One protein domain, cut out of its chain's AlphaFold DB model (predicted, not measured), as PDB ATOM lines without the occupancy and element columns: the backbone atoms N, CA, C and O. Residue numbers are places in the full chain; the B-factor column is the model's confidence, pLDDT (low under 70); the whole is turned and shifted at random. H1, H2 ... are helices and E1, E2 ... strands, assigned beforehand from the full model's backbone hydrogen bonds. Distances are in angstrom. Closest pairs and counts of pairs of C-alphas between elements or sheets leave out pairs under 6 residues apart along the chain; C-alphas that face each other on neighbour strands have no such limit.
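What this domain is: This is residues 2 to 76 and 166 to 231 of the 234 residues of an uncharacterized protein of Flavobacterium sp. (UniProt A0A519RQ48). A strongly twisted sheet of six strands curls round one long helix, H2, and a second helix, H1, folds back beside H2 as the other arm of a helical hairpin. On the side of the sheet away from H2, the short helices H3 and H5 graze it, while H4 and E5 belong to a stretch that runs beyond it. The printed part has 141 residues, with five named helices and seven named strands in the order H1 H2 E1 E2 E3 H3 E4 H4 E5 H5 E6 E7. The sheet runs E1 E2 E3 E4 E6 E7 and is mixed, as is the class, helices and strands. The whole is compact, with a radius of gyration of the C-alphas of 15.4 A and spans of 41 by 40 by 29 A.

How they stand to each other: Begin with H1, residues 2 to 16, and H2, residues 21 to 41, a helical hairpin: the two touch at a shallow tilt of 13 degrees and run opposite ways, H2 touches H1 with its residues 24 to 31 alone, and the closest C-alphas are those of Ile 14 and Lys 24, 6.0 A apart. Next look at E1, residues 46 to 49, E2, residues 52 to 56, and E3, residues 62 to 71, a meander, each strand the antiparallel neighbour of the one before. N 48 and O 52 are 2.8 A apart between E1 and E2, and N 55 and O 63 are 2.9 A apart between E2 and E3. H3, residues 166 to 172, only grazes the sheet with its residues 167 to 171. E4, residues 182 to 189, is parallel to E3, with N 68 and O 184 2.9 A apart. H4, residues 191 to 194, is not on the sheet. E5, residues 198 to 201, pairs with no named strand and is only just apart from E4, the closest C-alphas being 8.3 A apart. H5, residues 203 to 207, only grazes the sheet with its residues 205 to 206. E6, residues 216 to 221, is parallel to E4, with N 187 and O 218 2.8 A apart. E7, residues 226 to 229, forms an antiparallel hairpin with E6, with N 219 and O 228 2.8 A apart; E1 and E7 are the edge strands. H2 is on one face of this sheet, two layers, a helix over a sheet, and the sheet curls round it; the closest C-alphas of H2 and E3 are those of Asn 30 and Val 69, 6.0 A apart. H1 only grazes the sheet with its residues 3 to 10. In H1, H2, H3 and H5 every O i to N i+4 pair is within hydrogen-bond range; H4 is too short for such a pair.

Where its parts are: Find C-alpha 2 at (149.169, 183.362, 107.463); from there H1 runs 21.3 A to Gly 16. H2 starts at C-alpha 21, (148.550, 206.339, 92.768), and covers 29.9 A. E1 measures 9.3 A, E2 13.3 A and E3 27.5 A. After the cut, H3 measures 10.0 A, E4 23.1 A, H4 5.0 A, E5 9.5 A, H5 6.6 A and E6 16.6 A. E7 measures 10.2 A and ends at C-alpha 229, (165.484, 179.942, 85.715).

The domain as a whole: The two C-alphas farthest apart, those of Asn 59 and Pro 76, are 45.4 A apart. Residues 77 to 165 are not printed, and C-alphas 76 and 166 are 11.4 A apart across the cut. Of the links that are printed whole, none is long; H3 to E4 and H5 to E6 are short, and the others are tight. Residues 17 to 22, of which 21 and 22 belong to H2, stand free. The mean pLDDT of the printed part is 89.0, and residues 2 to 4 are under 70.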
ATOM      1  N   GLU A   2     148.440 182.199 106.904       57.22
ATOM      2  CA  GLU A   2     149.169 183.362 107.463       57.22
ATOM      3  C   GLU A   2     149.832 184.272 106.405       57.22
ATOM      4  O   GLU A   2     149.714 185.488 106.494       57.22
ATOM      5  N   HIS A   3     150.438 183.711 105.347       61.56
ATOM      6  CA  HIS A   3     151.064 184.514 104.280       61.56
ATOM      7  C   HIS A   3     150.091 185.416 103.505       61.56
ATOM      8  O   HIS A   3     150.489 186.484 103.057       61.56
ATOM      9  N   LEU A   4     148.832 184.993 103.338       69.06
ATOM     10  CA  LEU A   4     147.825 185.772 102.606       69.06
ATOM     11  C   LEU A   4     147.425 187.019 103.391       69.06
ATOM     12  O   LEU A   4     147.428 188.110 102.835       69.06
ATOM     13  N   GLN A   5     147.176 186.858 104.690       73.00
ATOM     14  CA  GLN A   5     146.787 187.965 105.556       73.00
ATOM     15  C   GLN A   5     147.909 189.004 105.693       73.00
ATOM     16  O   GLN A   5     147.666 190.199 105.605       73.00
ATOM     17  N   GLN A   6     149.163 188.552 105.780       79.38
ATOM     18  CA  GLN A   6     150.323 189.446 105.808       79.38
ATOM     19  C   GLN A   6     150.492 190.259 104.510       79.38
ATOM     20  O   GLN A   6     150.937 191.405 104.545       79.38
ATOM     21  N   ILE A   7     150.148 189.678 103.356       83.25
ATOM     22  CA  ILE A   7     150.184 190.385 102.070       83.25
ATOM     23  C   ILE A   7     149.044 191.394 101.974       83.25
ATOM     24  O   ILE A   7     149.278 192.505 101.507       83.25
ATOM     25  N   GLU A   8     147.839 191.032 102.417       84.56
ATOM     26  CA  GLU A   8     146.697 191.950 102.487       84.56
ATOM     27  C   GLU A   8     147.035 193.170 103.356       84.56
ATOM     28  O   GLU A   8     146.908 194.298 102.882       84.56
ATOM     29  N   ASP A   9     147.612 192.955 104.543       85.69
ATOM     30  CA  ASP A   9     148.069 194.032 105.429       85.69
ATOM     31  C   ASP A   9     149.099 194.946 104.739       85.69
ATOM     32  O   ASP A   9     149.081 196.171 104.885       85.69
ATOM     33  N   TRP A  10     150.034 194.382 103.971       88.19
ATOM     34  CA  TRP A  10     151.008 195.180 103.221       88.19
ATOM     35  C   TRP A  10     150.376 195.960 102.072       88.19
ATOM     36  O   TRP A  10     150.733 197.121 101.872       88.19
ATOM     37  N   ILE A  11     149.421 195.372 101.349       88.00
ATOM     38  CA  ILE A  11     148.671 196.069 100.299       88.00
ATOM     39  C   ILE A  11     147.917 197.254 100.903       88.00
ATOM     40  O   ILE A  11     148.061 198.369 100.401       88.00
ATOM     41  N   GLU A  12     147.205 197.057 102.014       89.06
ATOM     42  CA  GLU A  12     146.485 198.130 102.707       89.06
ATOM     43  C   GLU A  12     147.427 199.260 103.145       89.06
ATOM     44  O   GLU A  12     147.135 200.440 102.940       89.06
ATOM     45  N   ASN A  13     148.605 198.921 103.679       88.69
ATOM     46  CA  ASN A  13     149.614 199.910 104.062       88.69
ATOM     47  C   ASN A  13     150.147 200.705 102.855       88.69
ATOM     48  O   ASN A  13     150.298 201.929 102.929       88.69
ATOM     49  N   ILE A  14     150.406 200.041 101.722       88.62
ATOM     50  CA  ILE A  14     150.837 200.704 100.482       88.62
ATOM     51  C   ILE A  14     149.729 201.632  99.974       88.62
ATOM     52  O   ILE A  14     149.997 202.783  99.608       88.62
ATOM     53  N   GLU A  15     148.482 201.168  99.973       88.69
ATOM     54  CA  GLU A  15     147.316 201.938  99.544       88.69
ATOM     55  C   GLU A  15     147.033 203.134 100.461       88.69
ATOM     56  O   GLU A  15     146.651 204.199  99.964       88.69
ATOM     57  N   GLY A  16     147.310 203.012 101.761       88.44
ATOM     58  CA  GLY A  16     147.196 204.077 102.762       88.44
ATOM     59  C   GLY A  16     148.344 205.097 102.772       88.44
ATOM     60  O   GLY A  16     148.203 206.154 103.378       88.44
ATOM     61  N   SER A  17     149.464 204.824 102.094       90.81
ATOM     62  CA  SER A  17     150.651 205.700 102.089       90.81
ATOM     63  C   SER A  17     150.456 207.032 101.335       90.81
ATOM     64  O   SER A  17     149.542 207.182 100.528       90.81
ATOM     65  N   ASP A  18     151.375 207.990 101.487       91.81
ATOM     66  CA  ASP A  18     151.358 209.260 100.726       91.81
ATOM     67  C   ASP A  18     151.902 209.134  99.285       91.81
ATOM     68  O   ASP A  18     152.127 210.126  98.581       91.81
ATOM     69  N   LEU A  19     152.143 207.908  98.807       89.44
ATOM     70  CA  LEU A  19     152.674 207.670  97.468       89.44
ATOM     71  C   LEU A  19     151.671 208.059  96.371       89.44
ATOM     72  O   LEU A  19     150.451 207.959  96.508       89.44
ATOM     73  N   LYS A  20     152.200 208.446  95.204       93.88
ATOM     74  CA  LYS A  20     151.368 208.711  94.021       93.88
ATOM     75  C   LYS A  20     150.617 207.432  93.608       93.88
ATOM     76  O   LYS A  20     151.244 206.372  93.596       93.88
ATOM     77  N   PRO A  21     149.356 207.514  93.132       91.44
ATOM     78  CA  PRO A  21     148.550 206.339  92.768       91.44
ATOM     79  C   PRO A  21     149.245 205.365  91.809       91.44
ATOM     80  O   PRO A  21     149.187 204.154  91.978       91.44
ATOM     81  N   ARG A  22     149.982 205.895  90.826       90.19
ATOM     82  CA  ARG A  22     150.763 205.073  89.893       90.19
ATOM     83  C   ARG A  22     151.833 204.230  90.594       90.19
ATOM     84  O   ARG A  22     152.044 203.091  90.199       90.19
ATOM     85  N   ILE A  23     152.521 204.807  91.579       89.00
ATOM     86  CA  ILE A  23     153.581 204.124  92.327       89.00
ATOM     87  C   ILE A  23     152.947 203.051  93.210       89.00
ATOM     88  O   ILE A  23     153.388 201.915  93.147       89.00
ATOM     89  N   LYS A  24     151.854 203.378  93.916       90.56
ATOM     90  CA  LYS A  24     151.084 202.409  94.713       90.56
ATOM     91  C   LYS A  24     150.691 201.183  93.893       90.56
ATOM     92  O   LYS A  24     151.064 200.073  94.247       90.56
ATOM     93  N   ASN A  25     150.039 201.392  92.747       89.69
ATOM     94  CA  ASN A  25     149.613 200.299  91.872       89.69
ATOM     95  C   ASN A  25     150.792 199.447  91.389       89.69
ATOM     96  O   ASN A  25     150.672 198.233  91.275       89.69
ATOM     97  N   GLN A  26     151.934 200.070  91.087       89.38
ATOM     98  CA  GLN A  26     153.124 199.334  90.671       89.38
ATOM     99  C   GLN A  26     153.714 198.509  91.821       89.38
ATOM    100  O   GLN A  26     154.064 197.353  91.603       89.38
ATOM    101  N   THR A  27     153.798 199.065  93.030       89.75
ATOM    102  CA  THR A  27     154.290 198.345  94.211       89.75
ATOM    103  C   THR A  27     153.372 197.177  94.570       89.75
ATOM    104  O   THR A  27     153.864 196.072  94.773       89.75
ATOM    105  N   VAL A  28     152.049 197.380  94.551       91.31
ATOM    106  CA  VAL A  28     151.059 196.313  94.775       91.31
ATOM    107  C   VAL A  28     151.188 195.214  93.720       91.31
ATOM    108  O   VAL A  28     151.267 194.041  94.071       91.31
ATOM    109  N   ASN A  29     151.285 195.567  92.434       91.44
ATOM    110  CA  ASN A  29     151.469 194.572  91.374       91.44
ATOM    111  C   ASN A  29     152.762 193.770  91.562       91.44
ATOM    112  O   ASN A  29     152.723 192.546  91.495       91.44
ATOM    113  N   ASN A  30     153.880 194.435  91.870       92.44
ATOM    114  CA  ASN A  30     155.150 193.756  92.130       92.44
ATOM    115  C   ASN A  30     155.047 192.795  93.323       92.44
ATOM    116  O   ASN A  30     155.573 191.687  93.261       92.44
ATOM    117  N   LEU A  31     154.367 193.203  94.398       92.50
ATOM    118  CA  LEU A  31     154.141 192.364  95.572       92.50
ATOM    119  C   LEU A  31     153.322 191.114  95.213       92.50
ATOM    120  O   LEU A  31     153.680 190.008  95.612       92.50
ATOM    121  N   ILE A  32     152.263 191.275  94.414       92.19
ATOM    122  CA  ILE A  32     151.441 190.161  93.918       92.19
ATOM    123  C   ILE A  32     152.264 189.239  93.007       92.19
ATOM    124  O   ILE A  32     152.157 188.017  93.125       92.19
ATOM    125  N   ASP A  33     153.096 189.796  92.124       93.88
ATOM    126  CA  ASP A  33     153.977 189.027  91.241       93.88
ATOM    127  C   ASP A  33     154.972 188.185  92.046       93.88
ATOM    128  O   ASP A  33     155.122 186.993  91.776       93.88
ATOM    129  N   ILE A  34     155.603 188.775  93.068       93.44
ATOM    130  CA  ILE A  34     156.524 188.075  93.974       93.44
ATOM    131  C   ILE A  34     155.787 186.978  94.731       93.44
ATOM    132  O   ILE A  34     156.259 185.844  94.762       93.44
ATOM    133  N   TRP A  35     154.629 187.286  95.316       91.19
ATOM    134  CA  TRP A  35     153.840 186.310  96.057       91.19
ATOM    135  C   TRP A  35     153.446 185.105  95.195       91.19
ATOM    136  O   TRP A  35     153.603 183.951  95.606       91.19
ATOM    137  N   LYS A  36     152.967 185.344  93.971       92.12
ATOM    138  CA  LYS A  36     152.661 184.240  93.059       92.12
ATOM    139  C   LYS A  36     153.916 183.479  92.660       92.12
ATOM    140  O   LYS A  36     153.881 182.254  92.631       92.12
ATOM    141  N   PHE A  37     155.010 184.179  92.374       94.06
ATOM    142  CA  PHE A  37     156.281 183.550  92.038       94.06
ATOM    143  C   PHE A  37     156.749 182.595  93.142       94.06
ATOM    144  O   PHE A  37     157.003 181.436  92.835       94.06
ATOM    145  N   ILE A  38     156.797 183.027  94.409       91.75
ATOM    146  CA  ILE A  38     157.230 182.156  95.517       91.75
ATOM    147  C   ILE A  38     156.295 180.953  95.678       91.75
ATOM    148  O   ILE A  38     156.773 179.839  95.848       91.75
ATOM    149  N   THR A  39     154.984 181.156  95.504       89.75
ATOM    150  CA  THR A  39     153.981 180.083  95.599       89.75
ATOM    151  C   THR A  39     154.215 178.988  94.554       89.75
ATOM    152  O   THR A  39     153.993 177.816  94.834       89.75
ATOM    153  N   TYR A  40     154.661 179.350  93.347       91.19
ATOM    154  CA  TYR A  40     154.934 178.383  92.279       91.19
ATOM    155  C   TYR A  40     156.380 177.875  92.246       91.19
ATOM    156  O   TYR A  40     156.622 176.813  91.672       91.19
ATOM    157  N   TYR A  41     157.344 178.631  92.782       90.38
ATOM    158  CA  TYR A  41     158.758 178.262  92.747       90.38
ATOM    159  C   TYR A  41     159.097 177.260  93.843       90.38
ATOM    160  O   TYR A  41     159.602 176.179  93.547       90.38
ATOM    161  N   ASP A  42     158.837 177.639  95.095       83.12
ATOM    162  CA  ASP A  42     159.206 176.871  96.276       83.12
ATOM    163  C   ASP A  42     158.442 177.407  97.497       83.12
ATOM    164  O   ASP A  42     158.660 178.536  97.944       83.12
ATOM    165  N   GLU A  43     157.560 176.574  98.049       73.50
ATOM    166  CA  GLU A  43     156.724 176.905  99.207       73.50
ATOM    167  C   GLU A  43     157.535 177.157 100.491       73.50
ATOM    168  O   GLU A  43     157.005 177.718 101.451       73.50
ATOM    169  N   THR A  44     158.815 176.770 100.527       79.25
ATOM    170  CA  THR A  44     159.711 177.028 101.665       79.25
ATOM    171  C   THR A  44     160.250 178.461 101.690       79.25
ATOM    172  O   THR A  44     160.734 178.928 102.727       79.25
ATOM    173  N   ILE A  45     160.137 179.201 100.580       86.38
ATOM    174  CA  ILE A  45     160.555 180.601 100.516       86.38
ATOM    175  C   ILE A  45     159.549 181.470 101.262       86.38
ATOM    176  O   ILE A  45     158.356 181.492 100.965       86.38
ATOM    177  N   SER A  46     160.055 182.265 102.203       84.31
ATOM    178  CA  SER A  46     159.227 183.193 102.977       84.31
ATOM    179  C   SER A  46     159.400 184.627 102.496       84.31
ATOM    180  O   SER A  46     160.517 185.099 102.292       84.31
ATOM    181  N   LEU A  47     158.293 185.350 102.346       85.94
ATOM    182  CA  LEU A  47     158.321 186.777 102.048       85.94
ATOM    183  C   LEU A  47     158.615 187.560 103.337       85.94
ATOM    184  O   LEU A  47     157.887 187.432 104.321       85.94
ATOM    185  N   LYS A  48     159.708 188.328 103.360       86.12
ATOM    186  CA  LYS A  48     160.164 189.082 104.543       86.12
ATOM    187  C   LYS A  48     159.746 190.548 104.499       86.12
ATOM    188  O   LYS A  48     159.458 191.134 105.538       86.12
ATOM    189  N   SER A  49     159.714 191.128 103.305       83.25
ATOM    190  CA  SER A  49     159.209 192.475 103.039       83.25
ATOM    191  C   SER A  49     158.754 192.587 101.582       83.25
ATOM    192  O   SER A  49     158.854 191.615 100.834       83.25
ATOM    193  N   GLU A  50     158.310 193.780 101.169       81.12
ATOM    194  CA  GLU A  50     157.789 194.074  99.823       81.12
ATOM    195  C   GLU A  50     158.638 193.514  98.667       81.12
ATOM    196  O   GLU A  50     158.097 193.145  97.628       81.12
ATOM    197  N   ASN A  51     159.962 193.447  98.831       86.25
ATOM    198  CA  ASN A  51     160.894 192.979  97.807       86.25
ATOM    199  C   ASN A  51     162.021 192.084  98.347       86.25
ATOM    200  O   ASN A  51     163.023 191.889  97.659       86.25
ATOM    201  N   ILE A  52     161.896 191.561  99.567       89.75
ATOM    202  CA  ILE A  52     162.912 190.690 100.172       89.75
ATOM    203  C   ILE A  52     162.286 189.340 100.479       89.75
ATOM    204  O   ILE A  52     161.277 189.256 101.182       89.75
ATOM    205  N   ILE A  53     162.929 188.283  99.996       91.12
ATOM    206  CA  ILE A  53     162.582 186.902 100.324       91.12
ATOM    207  C   ILE A  53     163.682 186.266 101.175       91.12
ATOM    208  O   ILE A  53     164.857 186.611 101.052       91.12
ATOM    209  N   GLY A  54     163.288 185.343 102.043       89.75
ATOM    210  CA  GLY A  54     164.185 184.473 102.789       89.75
ATOM    211  C   GLY A  54     164.225 183.098 102.138       89.75
ATOM    212  O   GLY A  54     163.176 182.463 102.007       89.75
ATOM    213  N   VAL A  55     165.422 182.652 101.762       88.31
ATOM    214  CA  VAL A  55     165.675 181.328 101.182       88.31
ATOM    215  C   VAL A  55     166.584 180.554 102.124       88.31
ATOM    216  O   VAL A  55     167.629 181.056 102.532       88.31
ATOM    217  N   GLU A  56     166.187 179.340 102.488       84.50
ATOM    218  CA  GLU A  56     167.007 178.472 103.327       84.50
ATOM    219  C   GLU A  56     168.185 177.918 102.515       84.50
ATOM    220  O   GLU A  56     168.012 177.381 101.421       84.50
ATOM    221  N   ASN A  57     169.404 178.100 103.019       78.56
ATOM    222  CA  ASN A  57     170.604 177.542 102.407       78.56
ATOM    223  C   ASN A  57     170.865 176.101 102.885       78.56
ATOM    224  O   ASN A  57     170.205 175.602 103.791       78.56
ATOM    225  N   GLU A  58     171.862 175.427 102.302       76.25
ATOM    226  CA  GLU A  58     172.201 174.023 102.614       76.25
ATOM    227  C   GLU A  58     172.527 173.765 104.099       76.25
ATOM    228  O   GLU A  58     172.467 172.626 104.558       76.25
ATOM    229  N   ASN A  59     172.853 174.817 104.859       78.00
ATOM    230  CA  ASN A  59     173.151 174.748 106.288       78.00
ATOM    231  C   ASN A  59     171.936 175.076 107.176       78.00
ATOM    232  O   ASN A  59     172.094 175.213 108.389       78.00
ATOM    233  N   GLY A  60     170.747 175.251 106.594       76.56
ATOM    234  CA  GLY A  60     169.521 175.608 107.309       76.56
ATOM    235  C   GLY A  60     169.431 177.078 107.735       76.56
ATOM    236  O   GLY A  60     168.613 177.436 108.581       76.56
ATOM    237  N   ILE A  61     170.293 177.952 107.201       78.38
ATOM    238  CA  ILE A  61     170.290 179.389 107.511       78.38
ATOM    239  C   ILE A  61     169.473 180.120 106.441       78.38
ATOM    240  O   ILE A  61     169.667 179.889 105.249       78.38
ATOM    241  N   GLN A  62     168.583 181.028 106.853       82.69
ATOM    242  CA  GLN A  62     167.844 181.871 105.911       82.69
ATOM    243  C   GLN A  62     168.727 183.004 105.373       82.69
ATOM    244  O   GLN A  62     169.022 183.964 106.086       82.69
ATOM    245  N   ASP A  63     169.103 182.904 104.100       87.25
ATOM    246  CA  ASP A  63     169.709 183.991 103.338       87.25
ATOM    247  C   ASP A  63     168.608 184.966 102.888       87.25
ATOM    248  O   ASP A  63     167.583 184.559 102.334       87.25
ATOM    249  N   GLU A  64     168.829 186.268 103.075       91.75
ATOM    250  CA  GLU A  64     167.945 187.298 102.528       91.75
ATOM    251  C   GLU A  64     168.350 187.672 101.102       91.75
ATOM    252  O   GLU A  64     169.494 188.058 100.835       91.75
ATOM    253  N   ILE A  65     167.381 187.621 100.193       92.38
ATOM    254  CA  ILE A  65     167.564 187.911  98.774       92.38
ATOM    255  C   ILE A  65     166.665 189.077  98.383       92.38
ATOM    256  O   ILE A  65     165.464 189.077  98.651       92.38
ATOM    257  N   SER A  66     167.259 190.073  97.732       93.25
ATOM    258  CA  SER A  66     166.544 191.214  97.166       93.25
ATOM    259  C   SER A  66     166.000 190.853  95.783       93.25
ATOM    260  O   SER A  66     166.765 190.492  94.886       93.25
ATOM    261  N   LEU A  67     164.684 190.946  95.602       93.56
ATOM    262  CA  LEU A  67     164.002 190.706  94.335       93.56
ATOM    263  C   LEU A  67     163.740 192.017  93.601       93.56
ATOM    264  O   LEU A  67     163.136 192.955  94.120       93.56
ATOM    265  N   THR A  68     164.145 192.057  92.339       94.44
ATOM    266  CA  THR A  68     163.739 193.093  91.390       94.44
ATOM    267  C   THR A  68     162.698 192.506  90.449       94.44
ATOM    268  O   THR A  68     162.958 191.494  89.809       94.44
ATOM    269  N   VAL A  69     161.533 193.145  90.337       94.69
ATOM    270  CA  VAL A  69     160.457 192.716  89.429       94.69
ATOM    271  C   VAL A  69     160.409 193.643  88.227       94.69
ATOM    272  O   VAL A  69     160.452 194.869  88.369       94.69
ATOM    273  N   LYS A  70     160.323 193.064  87.029       94.38
ATOM    274  CA  LYS A  70     160.105 193.811  85.793       94.38
ATOM    275  C   LYS A  70     159.152 193.081  84.868       94.38
ATOM    276  O   LYS A  70     159.357 191.918  84.543       94.38
ATOM    277  N   ASP A  71     158.197 193.828  84.337       92.75
ATOM    278  CA  ASP A  71     157.412 193.380  83.196       92.75
ATOM    279  C   ASP A  71     158.309 193.150  81.980       92.75
ATOM    280  O   ASP A  71     159.074 194.035  81.569       92.75
ATOM    281  N   LEU A  72     158.183 191.979  81.364       94.25
ATOM    282  CA  LEU A  72     158.843 191.691  80.104       94.25
ATOM    283  C   LEU A  72     157.992 192.214  78.946       94.25
ATOM    284  O   LEU A  72     156.938 191.674  78.615       94.25
ATOM    285  N   ILE A  73     158.480 193.269  78.298       90.94
ATOM    286  CA  ILE A  73     157.834 193.831  77.110       90.94
ATOM    287  C   ILE A  73     158.227 192.991  75.895       90.94
ATOM    288  O   ILE A  73     159.395 192.971  75.499       90.94
ATOM    289  N   LEU A  74     157.244 192.321  75.297       91.62
ATOM    290  CA  LEU A  74     157.420 191.521  74.089       91.62
ATOM    291  C   LEU A  74     157.002 192.286  72.835       91.62
ATOM    292  O   LEU A  74     156.142 193.168  72.870       91.62
ATOM    293  N   ASN A  75     157.604 191.911  71.708       84.75
ATOM    294  CA  ASN A  75     157.159 192.391  70.411       84.75
ATOM    295  C   ASN A  75     155.774 191.801  70.106       84.75
ATOM    296  O   ASN A  75     155.554 190.611  70.341       84.75
ATOM    297  N   PRO A  76     154.839 192.590  69.557       78.88
ATOM    298  CA  PRO A  76     153.564 192.051  69.122       78.88
ATOM    299  C   PRO A  76     153.804 191.089  67.954       78.88
ATOM    300  O   PRO A  76     154.104 191.511  66.840       78.88
ATOM    301  N   SER A 166     164.455 190.057  73.477       93.81
ATOM    302  CA  SER A 166     163.550 190.785  74.372       93.81
ATOM    303  C   SER A 166     163.992 190.635  75.825       93.81
ATOM    304  O   SER A 166     164.016 191.617  76.565       93.81
ATOM    305  N   ILE A 167     164.438 189.433  76.200       95.19
ATOM    306  CA  ILE A 167     165.029 189.165  77.514       95.19
ATOM    307  C   ILE A 167     166.330 189.946  77.681       95.19
ATOM    308  O   ILE A 167     166.466 190.668  78.662       95.19
ATOM    309  N   GLN A 168     167.250 189.885  76.710       94.50
ATOM    310  CA  GLN A 168     168.519 190.616  76.816       94.50
ATOM    311  C   GLN A 168     168.290 192.125  76.983       94.50
ATOM    312  O   GLN A 168     168.859 192.738  77.874       94.50
ATOM    313  N   LYS A 169     167.359 192.715  76.223       93.88
ATOM    314  CA  LYS A 169     166.985 194.131  76.387       93.88
ATOM    315  C   LYS A 169     166.420 194.453  77.773       93.88
ATOM    316  O   LYS A 169     166.590 195.577  78.246       93.88
ATOM    317  N   ALA A 170     165.686 193.530  78.391       94.19
ATOM    318  CA  ALA A 170     165.159 193.718  79.740       94.19
ATOM    319  C   ALA A 170     166.280 193.657  80.788       94.19
ATOM    320  O   ALA A 170     166.294 194.495  81.694       94.19
ATOM    321  N   LEU A 171     167.232 192.734  80.611       94.31
ATOM    322  CA  LEU A 171     168.440 192.604  81.427       94.31
ATOM    323  C   LEU A 171     169.312 193.858  81.343       94.31
ATOM    324  O   LEU A 171     169.637 194.435  82.372       94.31
ATOM    325  N   ASP A 172     169.598 194.348  80.134       92.06
ATOM    326  CA  ASP A 172     170.443 195.533  79.914       92.06
ATOM    327  C   ASP A 172     169.866 196.801  80.571       92.06
ATOM    328  O   ASP A 172     170.587 197.734  80.913       92.06
ATOM    329  N   LYS A 173     168.539 196.851  80.744       91.12
ATOM    330  CA  LYS A 173     167.836 197.950  81.422       91.12
ATOM    331  C   LYS A 173     167.705 197.736  82.926       91.12
ATOM    332  O   LYS A 173     167.214 198.629  83.622       91.12
ATOM    333  N   ALA A 174     167.956 196.532  83.426       89.94
ATOM    334  CA  ALA A 174     167.853 196.205  84.837       89.94
ATOM    335  C   ALA A 174     169.138 196.613  85.554       89.94
ATOM    336  O   ALA A 174     170.239 196.244  85.163       89.94
ATOM    337  N   SER A 175     168.978 197.413  86.601       83.50
ATOM    338  CA  SER A 175     170.070 197.851  87.456       83.50
ATOM    339  C   SER A 175     170.088 196.996  88.712       83.50
ATOM    340  O   SER A 175     169.080 196.908  89.412       83.50
ATOM    341  N   VAL A 176     171.245 196.409  88.986       83.38
ATOM    342  CA  VAL A 176     171.586 195.809  90.278       83.38
ATOM    343  C   VAL A 176     171.830 196.963  91.254       83.38
ATOM    344  O   VAL A 176     172.431 197.971  90.878       83.38
ATOM    345  N   SER A 177     171.302 196.870  92.469       78.81
ATOM    346  CA  SER A 177     171.554 197.875  93.502       78.81
ATOM    347  C   SER A 177     172.874 197.589  94.210       78.81
ATOM    348  O   SER A 177     173.245 196.436  94.395       78.81
ATOM    349  N   GLU A 178     173.556 198.626  94.689       71.31
ATOM    350  CA  GLU A 178     174.760 198.480  95.514       71.31
ATOM    351  C   GLU A 178     174.394 198.003  96.932       71.31
ATOM    352  O   GLU A 178     174.427 198.754  97.904       71.31
ATOM    353  N   THR A 179     173.980 196.743  97.058       73.19
ATOM    354  CA  THR A 179     173.684 196.096  98.341       73.19
ATOM    355  C   THR A 179     174.583 194.888  98.542       73.19
ATOM    356  O   THR A 179     174.911 194.199  97.584       73.19
ATOM    357  N   SER A 180     174.919 194.568  99.794       71.88
ATOM    358  CA  SER A 180     175.659 193.345 100.144       71.88
ATOM    359  C   SER A 180     174.830 192.056 100.040       71.88
ATOM    360  O   SER A 180     175.365 190.969 100.246       71.88
ATOM    361  N   LYS A 181     173.525 192.166  99.764       83.25
ATOM    362  CA  LYS A 181     172.597 191.035  99.641       83.25
ATOM    363  C   LYS A 181     172.647 190.443  98.236       83.25
ATOM    364  O   LYS A 181     172.825 191.181  97.270       83.25
ATOM    365  N   LYS A 182     172.383 189.137  98.134       91.12
ATOM    366  CA  LYS A 182     172.115 188.478  96.848       91.12
ATOM    367  C   LYS A 182     170.912 189.135  96.173       91.12
ATOM    368  O   LYS A 182     169.954 189.533  96.843       91.12
ATOM    369  N   GLN A 183     170.953 189.243  94.854       93.44
ATOM    370  CA  GLN A 183     169.974 189.953  94.048       93.44
ATOM    371  C   GLN A 183     169.436 189.072  92.931       93.44
ATOM    372  O   GLN A 183     170.178 188.606  92.065       93.44
ATOM    373  N   TRP A 184     168.124 188.871  92.929       95.50
ATOM    374  CA  TRP A 184     167.421 188.126  91.893       95.50
ATOM    375  C   TRP A 184     166.568 189.068  91.049       95.50
ATOM    376  O   TRP A 184     166.022 190.056  91.543       95.50
ATOM    377  N   LEU A 185     166.428 188.741  89.768       96.69
ATOM    378  CA  LEU A 185     165.545 189.447  88.845       96.69
ATOM    379  C   LEU A 185     164.414 188.529  88.387       96.69
ATOM    380  O   LEU A 185     164.654 187.441  87.870       96.69
ATOM    381  N   LEU A 186     163.184 189.009  88.522       97.38
ATOM    382  CA  LEU A 186     161.972 188.363  88.044       97.38
ATOM    383  C   LEU A 186     161.438 189.118  86.820       97.38
ATOM    384  O   LEU A 186     160.984 190.258  86.930       97.38
ATOM    385  N   LEU A 187     161.503 188.482  85.651       97.44
ATOM    386  CA  LEU A 187     160.922 188.963  84.400       97.44
ATOM    387  C   LEU A 187     159.521 188.371  84.226       97.44
ATOM    388  O   LEU A 187     159.377 187.171  83.988       97.44
ATOM    389  N   VAL A 188     158.494 189.210  84.331       96.69
ATOM    390  CA  VAL A 188     157.090 188.783  84.355       96.69
ATOM    391  C   VAL A 188     156.475 188.834  82.958       96.69
ATOM    392  O   VAL A 188     156.502 189.858  82.274       96.69
ATOM    393  N   LEU A 189     155.897 187.713  82.541       94.88
ATOM    394  CA  LEU A 189     155.061 187.556  81.362       94.88
ATOM    395  C   LEU A 189     153.588 187.706  81.761       94.88
ATOM    396  O   LEU A 189     153.044 186.886  82.503       94.88
ATOM    397  N   ASP A 190     152.937 188.736  81.225       89.25
ATOM    398  CA  ASP A 190     151.539 189.069  81.508       89.25
ATOM    399  C   ASP A 190     150.702 189.011  80.218       89.25
ATOM    400  O   ASP A 190     150.968 189.731  79.245       89.25
ATOM    401  N   HIS A 191     149.683 188.145  80.208       84.88
ATOM    402  CA  HIS A 191     148.746 187.971  79.096       84.88
ATOM    403  C   HIS A 191     147.941 189.232  78.768       84.88
ATOM    404  O   HIS A 191     147.693 189.491  77.591       84.88
ATOM    405  N   LEU A 192     147.539 190.028  79.765       84.25
ATOM    406  CA  LEU A 192     146.769 191.255  79.549       84.25
ATOM    407  C   LEU A 192     147.638 192.320  78.886       84.25
ATOM    408  O   LEU A 192     147.240 192.889  77.869       84.25
ATOM    409  N   LYS A 193     148.853 192.539  79.404       82.50
ATOM    410  CA  LYS A 193     149.803 193.513  78.831       82.50
ATOM    411  C   LYS A 193     150.238 193.113  77.425       82.50
ATOM    412  O   LYS A 193     150.333 193.960  76.540       82.50
ATOM    413  N   SER A 194     150.453 191.817  77.204       82.56
ATOM    414  CA  SER A 194     150.844 191.269  75.899       82.56
ATOM    415  C   SER A 194     149.656 191.067  74.954       82.56
ATOM    416  O   SER A 194     149.847 190.754  73.775       82.56
ATOM    417  N   ASN A 195     148.430 191.243  75.460       88.00
ATOM    418  CA  ASN A 195     147.177 190.956  74.774       88.00
ATOM    419  C   ASN A 195     147.233 189.596  74.058       88.00
ATOM    420  O   ASN A 195     147.120 189.535  72.833       88.00
ATOM    421  N   CYS A 196     147.514 188.519  74.789       91.12
ATOM    422  CA  CYS A 196     147.675 187.172  74.242       91.12
ATOM    423  C   CYS A 196     147.027 186.110  75.136       91.12
ATOM    424  O   CYS A 196     146.629 186.388  76.264       91.12
ATOM    425  N   ASN A 197     146.910 184.883  74.625       91.00
ATOM    426  CA  ASN A 197     146.399 183.745  75.393       91.00
ATOM    427  C   ASN A 197     147.525 182.901  76.003       91.00
ATOM    428  O   ASN A 197     147.302 182.172  76.969       91.00
ATOM    429  N   THR A 198     148.702 182.916  75.378       92.69
ATOM    430  CA  THR A 198     149.875 182.134  75.779       92.69
ATOM    431  C   THR A 198     151.114 182.641  75.047       92.69
ATOM    432  O   THR A 198     151.015 183.343  74.035       92.69
ATOM    433  N   PHE A 199     152.286 182.238  75.528       94.94
ATOM    434  CA  PHE A 199     153.563 182.563  74.917       94.94
ATOM    435  C   PHE A 199     154.168 181.376  74.161       94.94
ATOM    436  O   PHE A 199     153.977 180.217  74.538       94.94
ATOM    437  N   LEU A 200     154.936 181.670  73.112       95.38
ATOM    438  CA  LEU A 200     155.938 180.758  72.562       95.38
ATOM    439  C   LEU A 200     157.282 181.105  73.196       95.38
ATOM    440  O   LEU A 200     157.838 182.163  72.915       95.38
ATOM    441  N   ILE A 201     157.814 180.222  74.038       94.81
ATOM    442  CA  ILE A 201     159.152 180.393  74.608       94.81
ATOM    443  C   ILE A 201     160.160 179.729  73.675       94.81
ATOM    444  O   ILE A 201     160.155 178.502  73.532       94.81
ATOM    445  N   GLN A 202     161.027 180.529  73.050       92.25
ATOM    446  CA  GLN A 202     162.097 180.009  72.202       92.25
ATOM    447  C   GLN A 202     163.033 179.097  73.000       92.25
ATOM    448  O   GLN A 202     163.447 179.419  74.114       92.25
ATOM    449  N   ASP A 203     163.436 177.977  72.400       90.25
ATOM    450  CA  ASP A 203     164.311 176.998  73.054       90.25
ATOM    451  C   ASP A 203     165.642 177.617  73.514       90.25
ATOM    452  O   ASP A 203     166.160 177.272  74.576       90.25
ATOM    453  N   GLN A 204     166.161 178.600  72.773       91.88
ATOM    454  CA  GLN A 204     167.387 179.325  73.127       91.88
ATOM    455  C   GLN A 204     167.327 179.974  74.515       91.88
ATOM    456  O   GLN A 204     168.356 180.075  75.171       91.88
ATOM    457  N   ILE A 205     166.143 180.360  74.998       93.56
ATOM    458  CA  ILE A 205     165.964 180.951  76.333       93.56
ATOM    459  C   ILE A 205     166.311 179.944  77.437       93.56
ATOM    460  O   ILE A 205     166.794 180.326  78.497       93.56
ATOM    461  N   LYS A 206     166.103 178.647  77.186       87.81
ATOM    462  CA  LYS A 206     166.366 177.578  78.160       87.81
ATOM    463  C   LYS A 206     167.813 177.099  78.137       87.81
ATOM    464  O   LYS A 206     168.316 176.581  79.134       87.81
ATOM    465  N   TYR A 207     168.467 177.195  76.982       88.88
ATOM    466  CA  TYR A 207     169.747 176.523  76.758       88.88
ATOM    467  C   TYR A 207     170.919 177.477  76.595       88.88
ATOM    468  O   TYR A 207     172.026 177.113  76.991       88.88
ATOM    469  N   SER A 208     170.701 178.661  76.029       93.31
ATOM    470  CA  SER A 208     171.756 179.644  75.824       93.31
ATOM    471  C   SER A 208     171.884 180.558  77.037       93.31
ATOM    472  O   SER A 208     170.856 180.979  77.572       93.31
ATOM    473  N   PRO A 209     173.106 180.928  77.441       94.38
ATOM    474  CA  PRO A 209     173.261 181.831  78.563       94.38
ATOM    475  C   PRO A 209     172.915 183.279  78.190       94.38
ATOM    476  O   PRO A 209     172.840 183.650  77.005       94.38
ATOM    477  N   PHE A 210     172.717 184.081  79.233       95.38
ATOM    478  CA  PHE A 210     172.498 185.520  79.194       95.38
ATOM    479  C   PHE A 210     173.554 186.247  80.018       95.38
ATOM    480  O   PHE A 210     173.939 185.785  81.090       95.38
ATOM    481  N   LYS A 211     173.957 187.429  79.552       92.56
ATOM    482  CA  LYS A 211     174.763 188.344  80.359       92.56
ATOM    483  C   LYS A 211     173.870 189.072  81.351       92.56
ATOM    484  O   LYS A 211     172.907 189.723  80.941       92.56
ATOM    485  N   SER A 212     174.201 188.971  82.630       92.44
ATOM    486  CA  SER A 212     173.480 189.613  83.723       92.44
ATOM    487  C   SER A 212     174.420 189.819  84.903       92.44
ATOM    488  O   SER A 212     175.316 189.016  85.117       92.44
ATOM    489  N   ASN A 213     174.184 190.872  85.681       91.56
ATOM    490  CA  ASN A 213     174.893 191.109  86.941       91.56
ATOM    491  C   ASN A 213     174.096 190.608  88.165       91.56
ATOM    492  O   ASN A 213     174.526 190.807  89.295       91.56
ATOM    493  N   PHE A 214     172.909 190.031  87.955       94.38
ATOM    494  CA  PHE A 214     172.097 189.434  89.018       94.38
ATOM    495  C   PHE A 214     172.590 188.019  89.335       94.38
ATOM    496  O   PHE A 214     172.991 187.299  88.425       94.38
ATOM    497  N   ASP A 215     172.471 187.585  90.591       94.12
ATOM    498  CA  ASP A 215     172.833 186.221  90.999       94.12
ATOM    499  C   ASP A 215     171.952 185.169  90.318       94.12
ATOM    500  O   ASP A 215     172.422 184.096  89.944       94.12
ATOM    501  N   LYS A 216     170.662 185.485  90.155       95.19
ATOM    502  CA  LYS A 216     169.705 184.675  89.400       95.19
ATOM    503  C   LYS A 216     168.736 185.548  88.621       95.19
ATOM    504  O   LYS A 216     168.381 186.650  89.043       95.19
ATOM    505  N   VAL A 217     168.262 185.017  87.500       97.00
ATOM    506  CA  VAL A 217     167.211 185.638  86.695       97.00
ATOM    507  C   VAL A 217     166.157 184.595  86.366       97.00
ATOM    508  O   VAL A 217     166.478 183.496  85.918       97.00
ATOM    509  N   PHE A 218     164.896 184.964  86.544       97.38
ATOM    510  CA  PHE A 218     163.748 184.115  86.272       97.38
ATOM    511  C   PHE A 218     162.856 184.751  85.218       97.38
ATOM    512  O   PHE A 218     162.609 185.954  85.241       97.38
ATOM    513  N   LEU A 219     162.340 183.926  84.315       97.50
ATOM    514  CA  LEU A 219     161.193 184.244  83.477       97.50
ATOM    515  C   LEU A 219     159.956 183.595  84.097       97.50
ATOM    516  O   LEU A 219     159.952 182.383  84.320       97.50
ATOM    517  N   PHE A 220     158.920 184.383  84.359       97.19
ATOM    518  CA  PHE A 220     157.727 183.939  85.072       97.19
ATOM    519  C   PHE A 220     156.452 184.257  84.297       97.19
ATOM    520  O   PHE A 220     156.156 185.418  84.039       97.19
ATOM    521  N   ASP A 221     155.678 183.231  83.952       95.50
ATOM    522  CA  ASP A 221     154.309 183.383  83.459       95.50
ATOM    523  C   ASP A 221     153.332 183.488  84.627       95.50
ATOM    524  O   ASP A 221     153.014 182.495  85.287       95.50
ATOM    525  N   PHE A 222     152.810 184.696  84.820       92.69
ATOM    526  CA  PHE A 222     151.898 185.031  85.908       92.69
ATOM    527  C   PHE A 222     150.589 184.228  85.900       92.69
ATOM    528  O   PHE A 222     150.013 183.952  86.955       92.69
ATOM    529  N   TYR A 223     150.084 183.870  84.718       91.62
ATOM    530  CA  TYR A 223     148.781 183.219  84.568       91.62
ATOM    531  C   TYR A 223     148.886 181.701  84.601       91.62
ATOM    532  O   TYR A 223     147.941 181.041  85.029       91.62
ATOM    533  N   LYS A 224     150.006 181.150  84.129       92.50
ATOM    534  CA  LYS A 224     150.228 179.699  84.063       92.50
ATOM    535  C   LYS A 224     151.113 179.161  85.184       92.50
ATOM    536  O   LYS A 224     151.326 177.955  85.238       92.50
ATOM    537  N   GLY A 225     151.664 180.032  86.030       92.56
ATOM    538  CA  GLY A 225     152.578 179.638  87.104       92.56
ATOM    539  C   GLY A 225     153.891 179.037  86.592       92.56
ATOM    540  O   GLY A 225     154.583 178.338  87.324       92.56
ATOM    541  N   GLN A 226     154.228 179.243  85.314       94.56
ATOM    542  CA  GLN A 226     155.425 178.645  84.731       94.56
ATOM    543  C   GLN A 226     156.643 179.498  85.037       94.56
ATOM    544  O   GLN A 226     156.679 180.673  84.683       94.56
ATOM    545  N   ILE A 227     157.657 178.876  85.629       95.69
ATOM    546  CA  ILE A 227     158.909 179.531  85.989       95.69
ATOM    547  C   ILE A 227     160.052 178.875  85.223       95.69
ATOM    548  O   ILE A 227     160.147 177.650  85.139       95.69
ATOM    549  N   ILE A 228     160.919 179.702  84.647       95.75
ATOM    550  CA  ILE A 228     162.150 179.278  83.985       95.75
ATOM    551  C   ILE A 228     163.301 180.067  84.601       95.75
ATOM    552  O   ILE A 228     163.386 181.280  84.420       95.75
ATOM    553  N   GLU A 229     164.197 179.377  85.304       96.50
ATOM    554  CA  GLU A 229     165.484 179.942  85.715       96.50
ATOM    555  C   GLU A 229     166.388 180.057  84.480       96.50
ATOM    556  O   GLU A 229     166.619 179.077  83.763       96.50
ATOM    557  N   LEU A 230     166.846 181.273  84.184       96.56
ATOM    558  CA  LEU A 230     167.684 181.551  83.025       96.56
ATOM    559  C   LEU A 230     169.138 181.197  83.327       96.56
ATOM    560  O   LEU A 230     169.651 181.472  84.409       96.56
ATOM    561  N   LYS A 231     169.832 180.638  82.334       95.81
ATOM    562  CA  LYS A 231     171.273 180.388  82.437       95.81
ATOM    563  C   LYS A 231     172.038 181.697  82.296       95.81
ATOM    564  O   LYS A 231     171.765 182.455  81.366       95.81
TER     565      LYS A 231